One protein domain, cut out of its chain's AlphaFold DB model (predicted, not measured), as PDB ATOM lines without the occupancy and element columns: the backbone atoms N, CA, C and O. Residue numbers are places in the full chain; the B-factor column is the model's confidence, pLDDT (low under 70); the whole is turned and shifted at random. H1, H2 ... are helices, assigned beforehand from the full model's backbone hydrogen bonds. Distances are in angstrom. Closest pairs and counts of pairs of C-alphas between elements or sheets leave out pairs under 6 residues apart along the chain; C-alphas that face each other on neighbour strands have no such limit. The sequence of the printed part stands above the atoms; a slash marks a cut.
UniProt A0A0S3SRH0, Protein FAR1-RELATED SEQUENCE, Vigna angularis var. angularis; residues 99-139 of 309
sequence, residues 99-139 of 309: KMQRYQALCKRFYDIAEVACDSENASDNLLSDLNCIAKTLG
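What this domain is: This is residues 99 to 139 of the 309 residues of the protein "Protein FAR1-RELATED SEQUENCE" of Vigna angularis var. angularis (UniProt A0A0S3SRH0). Two long helices, H1 and then H2, form an open helical hairpin, a narrow V that is closed at the tight link between them and spread at its two free ends. The arms lie in a flat outline of 33 by 22 by 6 A. The printed part has 41 residues with two named helices and no named strand, and its class is all helix. It is loose, with a radius of gyration of the C-alphas of 11.5 A.

Where its parts are: H1, residues 99 to 117, begins at C-alpha 99 (-96.097, 420.981, -8.883) and is 26.7 A long from first to last C-alpha. H2, residues 121 to 137, is 24.6 A long and ends at C-alpha 137 (-103.955, 406.974, -19.554).

How they stand to each other: H1 and H2 touch, with residues 114 to 117 of H1 and 123 to 127 of H2 alone. Their closest C-alphas, those of Ala 117 and Ala 123, are 5.0 A apart. The two run opposite ways at a shallow tilt of 27 degrees. In H2 every O i to N i+4 pair is within hydrogen-bond range; in H1, 14 of 15 are.

The domain as a whole: The C-alphas farthest apart, those of Lys 99 and Glu 121, are 32.9 A apart. Residues 99 to 112 and 129 to 139 stand free. The printed part has no cut, and no printed residue is under 70 in pLDDT.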
ATOM      1  N   LYS A  99     -94.950 421.895  -8.812       78.31
ATOM      2  CA  LYS A  99     -96.097 420.981  -8.883       78.31
ATOM      3  C   LYS A  99     -97.418 421.715  -8.653       78.31
ATOM      4  O   LYS A  99     -98.368 421.477  -9.397       78.31
ATOM      5  N   MET A 100     -97.472 422.624  -7.681       78.19
ATOM      6  CA  MET A 100     -98.646 423.458  -7.407       78.19
ATOM      7  C   MET A 100     -98.960 424.385  -8.587       78.19
ATOM      8  O   MET A 100    -100.117 424.498  -8.982       78.19
ATOM      9  N   GLN A 101     -97.941 424.997  -9.198       80.88
ATOM     10  CA  GLN A 101     -98.116 425.862 -10.371       80.88
ATOM     11  C   GLN A 101     -98.700 425.096 -11.567       80.88
ATOM     12  O   GLN A 101     -99.676 425.543 -12.172       80.88
ATOM     13  N   ARG A 102     -98.168 423.899 -11.860       85.81
ATOM     14  CA  ARG A 102     -98.714 423.010 -12.901       85.81
ATOM     15  C   ARG A 102    -100.168 422.635 -12.623       85.81
ATOM     16  O   ARG A 102    -100.999 422.719 -13.520       85.81
ATOM     17  N   TYR A 103    -100.493 422.277 -11.381       83.06
ATOM     18  CA  TYR A 103    -101.868 421.965 -10.992       83.06
ATOM     19  C   TYR A 103    -102.814 423.160 -11.181       83.06
ATOM     20  O   TYR A 103    -103.882 423.008 -11.765       83.06
ATOM     21  N   GLN A 104    -102.414 424.360 -10.749       81.38
ATOM     22  CA  GLN A 104    -103.223 425.572 -10.910       81.38
ATOM     23  C   GLN A 104    -103.485 425.904 -12.384       81.38
ATOM     24  O   GLN A 104    -104.618 426.237 -12.733       81.38
ATOM     25  N   ALA A 105    -102.470 425.780 -13.244       87.94
ATOM     26  CA  ALA A 105    -102.613 425.993 -14.682       87.94
ATOM     27  C   ALA A 105    -103.593 424.991 -15.317       87.94
ATOM     28  O   ALA A 105    -104.481 425.398 -16.067       87.94
ATOM     29  N   LEU A 106    -103.483 423.704 -14.962       91.31
ATOM     30  CA  LEU A 106    -104.395 422.653 -15.426       91.31
ATOM     31  C   LEU A 106    -105.835 422.908 -14.970       91.31
ATOM     32  O   LEU A 106    -106.747 422.862 -15.789       91.31
ATOM     33  N   CYS A 107    -106.046 423.237 -13.691       87.62
ATOM     34  CA  CYS A 107    -107.377 423.559 -13.178       87.62
ATOM     35  C   CYS A 107    -107.986 424.766 -13.884       87.62
ATOM     36  O   CYS A 107    -109.148 424.708 -14.266       87.62
ATOM     37  N   LYS A 108    -107.218 425.849 -14.068       89.25
ATOM     38  CA  LYS A 108    -107.702 427.038 -14.777       89.25
ATOM     39  C   LYS A 108    -108.169 426.668 -16.183       89.25
ATOM     40  O   LYS A 108    -109.307 426.950 -16.530       89.25
ATOM     41  N   ARG A 109    -107.317 425.977 -16.948       94.12
ATOM     42  CA  ARG A 109    -107.647 425.585 -18.319       94.12
ATOM     43  C   ARG A 109    -108.865 424.665 -18.375       94.12
ATOM     44  O   ARG A 109    -109.694 424.823 -19.259       94.12
ATOM     45  N   PHE A 110    -108.976 423.736 -17.429       94.75
ATOM     46  CA  PHE A 110    -110.139 422.865 -17.315       94.75
ATOM     47  C   PHE A 110    -111.428 423.654 -17.066       94.75
ATOM     48  O   PHE A 110    -112.419 423.398 -17.738       94.75
ATOM     49  N   TYR A 111    -111.417 424.627 -16.148       92.12
ATOM     50  CA  TYR A 111    -112.593 425.461 -15.891       92.12
ATOM     51  C   TYR A 111    -112.987 426.299 -17.110       92.12
ATOM     52  O   TYR A 111    -114.173 426.346 -17.417       92.12
ATOM     53  N   ASP A 112    -112.018 426.883 -17.823       93.00
ATOM     54  CA  ASP A 112    -112.287 427.639 -19.054       93.00
ATOM     55  C   ASP A 112    -112.975 426.752 -20.116       93.00
ATOM     56  O   ASP A 112    -113.893 427.187 -20.803       93.00
ATOM     57  N   ILE A 113    -112.545 425.489 -20.249       94.94
ATOM     58  CA  ILE A 113    -113.144 424.523 -21.186       94.94
ATOM     59  C   ILE A 113    -114.535 424.087 -20.709       94.94
ATOM     60  O   ILE A 113    -115.468 424.034 -21.506       94.94
ATOM     61  N   ALA A 114    -114.682 423.785 -19.419       95.00
ATOM     62  CA  ALA A 114    -115.941 423.331 -18.840       95.00
ATOM     63  C   ALA A 114    -117.042 424.400 -18.919       95.00
ATOM     64  O   ALA A 114    -118.197 424.045 -19.126       95.00
ATOM     65  N   GLU A 115    -116.687 425.684 -18.788       94.12
ATOM     66  CA  GLU A 115    -117.618 426.812 -18.934       94.12
ATOM     67  C   GLU A 115    -118.221 426.887 -20.342       94.12
ATOM     68  O   GLU A 115    -119.399 427.182 -20.476       94.12
ATOM     69  N   VAL A 116    -117.449 426.568 -21.385       94.12
ATOM     70  CA  VAL A 116    -117.961 426.530 -22.766       94.12
ATOM     71  C   VAL A 116    -118.719 425.231 -23.041       94.12
ATOM     72  O   VAL A 116    -119.757 425.234 -23.696       94.12
ATOM     73  N   ALA A 117    -118.206 424.102 -22.551       94.94
ATOM     74  CA  ALA A 117    -118.806 422.799 -22.813       94.94
ATOM     75  C   ALA A 117    -120.189 422.646 -22.160       94.94
ATOM     76  O   ALA A 117    -121.047 421.988 -22.741       94.94
ATOM     77  N   CYS A 118    -120.434 423.269 -20.998       94.50
ATOM     78  CA  CYS A 118    -121.711 423.132 -20.291       94.50
ATOM     79  C   CYS A 118    -122.902 423.800 -20.990       94.50
ATOM     80  O   CYS A 118    -124.042 423.526 -20.622       94.50
ATOM     81  N   ASP A 119    -122.654 424.635 -21.999       94.25
ATOM     82  CA  ASP A 119    -123.707 425.263 -22.801       94.25
ATOM     83  C   ASP A 119    -124.291 424.306 -23.866       94.25
ATOM     84  O   ASP A 119    -125.286 424.634 -24.513       94.25
ATOM     85  N   SER A 120    -123.709 423.111 -24.055       95.81
ATOM     86  CA  SER A 120    -124.186 422.088 -24.994       95.81
ATOM     87  C   SER A 120    -124.072 420.680 -24.407       95.81
ATOM     88  O   SER A 120    -123.006 420.264 -23.958       95.81
ATOM     89  N   GLU A 121    -125.159 419.909 -24.481       94.19
ATOM     90  CA  GLU A 121    -125.199 418.511 -24.025       94.19
ATOM     91  C   GLU A 121    -124.158 417.652 -24.759       94.19
ATOM     92  O   GLU A 121    -123.301 417.034 -24.134       94.19
ATOM     93  N   ASN A 122    -124.107 417.755 -26.089       94.81
ATOM     94  CA  ASN A 122    -123.133 417.035 -26.908       94.81
ATOM     95  C   ASN A 122    -121.676 417.441 -26.598       94.81
ATOM     96  O   ASN A 122    -120.783 416.598 -26.579       94.81
ATOM     97  N   ALA A 123    -121.406 418.727 -26.338       94.00
ATOM     98  CA  ALA A 123    -120.062 419.176 -25.955       94.00
ATOM     99  C   ALA A 123    -119.668 418.694 -24.547       94.00
ATOM    100  O   ALA A 123    -118.509 418.345 -24.319       94.00
ATOM    101  N   SER A 124    -120.629 418.649 -23.623       94.75
ATOM    102  CA  SER A 124    -120.443 418.121 -22.270       94.75
ATOM    103  C   SER A 124    -120.131 416.625 -22.283       94.75
ATOM    104  O   SER A 124    -119.172 416.200 -21.636       94.75
ATOM    105  N   ASP A 125    -120.879 415.841 -23.060       94.62
ATOM    106  CA  ASP A 125    -120.674 414.396 -23.189       94.62
ATOM    107  C   ASP A 125    -119.329 414.065 -23.839       94.62
ATOM    108  O   ASP A 125    -118.594 413.199 -23.352       94.62
ATOM    109  N   ASN A 126    -118.948 414.813 -24.877       94.94
ATOM    110  CA  ASN A 126    -117.631 414.680 -25.499       94.94
ATOM    111  C   ASN A 126    -116.508 414.991 -24.503       94.94
ATOM    112  O   ASN A 126    -115.576 414.200 -24.362       94.94
ATOM    113  N   LEU A 127    -116.625 416.089 -23.748       95.81
ATOM    114  CA  LEU A 127    -115.641 416.441 -22.726       95.81
ATOM    115  C   LEU A 127    -115.538 415.352 -21.646       95.81
ATOM    116  O   LEU A 127    -114.435 414.996 -21.238       95.81
ATOM    117  N   LEU A 128    -116.659 414.788 -21.188       94.06
ATOM    118  CA  LEU A 128    -116.657 413.688 -20.218       94.06
ATOM    119  C   LEU A 128    -115.993 412.423 -20.776       94.06
ATOM    120  O   LEU A 128    -115.219 411.776 -20.065       94.06
ATOM    121  N   SER A 129    -116.261 412.080 -22.036       94.00
ATOM    122  CA  SER A 129    -115.621 410.957 -22.726       94.00
ATOM    123  C   SER A 129    -114.098 411.137 -22.804       94.00
ATOM    124  O   SER A 129    -113.341 410.255 -22.380       94.00
ATOM    125  N   ASP A 130    -113.643 412.321 -23.221       94.50
ATOM    126  CA  ASP A 130    -112.221 412.663 -23.315       94.50
ATOM    127  C   ASP A 130    -111.530 412.603 -21.947       94.50
ATOM    128  O   ASP A 130    -110.454 412.017 -21.804       94.50
ATOM    129  N   LEU A 131    -112.163 413.148 -20.903       93.88
ATOM    130  CA  LEU A 131    -111.636 413.095 -19.537       93.88
ATOM    131  C   LEU A 131    -111.521 411.663 -19.018       93.88
ATOM    132  O   LEU A 131    -110.540 411.339 -18.347       93.88
ATOM    133  N   ASN A 132    -112.487 410.799 -19.330       91.19
ATOM    134  CA  ASN A 132    -112.428 409.385 -18.971       91.19
ATOM    135  C   ASN A 132    -111.282 408.665 -19.696       91.19
ATOM    136  O   ASN A 132    -110.612 407.821 -19.096       91.19
ATOM    137  N   CYS A 133    -111.011 409.013 -20.956       93.00
ATOM    138  CA  CYS A 133    -109.856 408.500 -21.692       93.00
ATOM    139  C   CYS A 133    -108.535 408.960 -21.052       93.00
ATOM    140  O   CYS A 133    -107.669 408.141 -20.738       93.00
ATOM    141  N   ILE A 134    -108.415 410.255 -20.744       92.94
ATOM    142  CA  ILE A 134    -107.247 410.827 -20.058       92.94
ATOM    143  C   ILE A 134    -107.042 410.175 -18.683       92.94
ATOM    144  O   ILE A 134    -105.912 409.853 -18.316       92.94
ATOM    145  N   ALA A 135    -108.120 409.943 -17.927       89.25
ATOM    146  CA  ALA A 135    -108.065 409.295 -16.621       89.25
ATOM    147  C   ALA A 135    -107.456 407.888 -16.710       89.25
ATOM    148  O   ALA A 135    -106.579 407.561 -15.906       89.25
ATOM    149  N   LYS A 136    -107.844 407.095 -17.718       90.56
ATOM    150  CA  LYS A 136    -107.262 405.768 -17.977       90.56
ATOM    151  C   LYS A 136    -105.767 405.860 -18.285       90.56
ATOM    152  O   LYS A 136    -104.979 405.161 -17.655       90.56
ATOM    153  N   THR A 137    -105.366 406.766 -19.177       91.38
ATOM    154  CA  THR A 137    -103.955 406.974 -19.554       91.38
ATOM    155  C   THR A 137    -103.085 407.393 -18.367       91.38
ATOM    156  O   THR A 137    -101.933 406.980 -18.257       91.38
ATOM    157  N   LEU A 138    -103.632 408.191 -17.446       87.69
ATOM    158  CA  LEU A 138    -102.933 408.649 -16.242       87.69
ATOM    159  C   LEU A 138    -103.016 407.662 -15.062       87.69
ATOM    160  O   LEU A 138    -102.517 407.975 -13.978       87.69
ATOM    161  N   GLY A 139    -103.650 406.496 -15.237       85.31
ATOM    162  CA  GLY A 139    -103.813 405.492 -14.181       85.31
ATOM    163  C   GLY A 139    -104.735 405.934 -13.038       85.31
ATOM    164  O   GLY A 139    -104.596 405.473 -11.904       85.31
TER     165      GLY A 139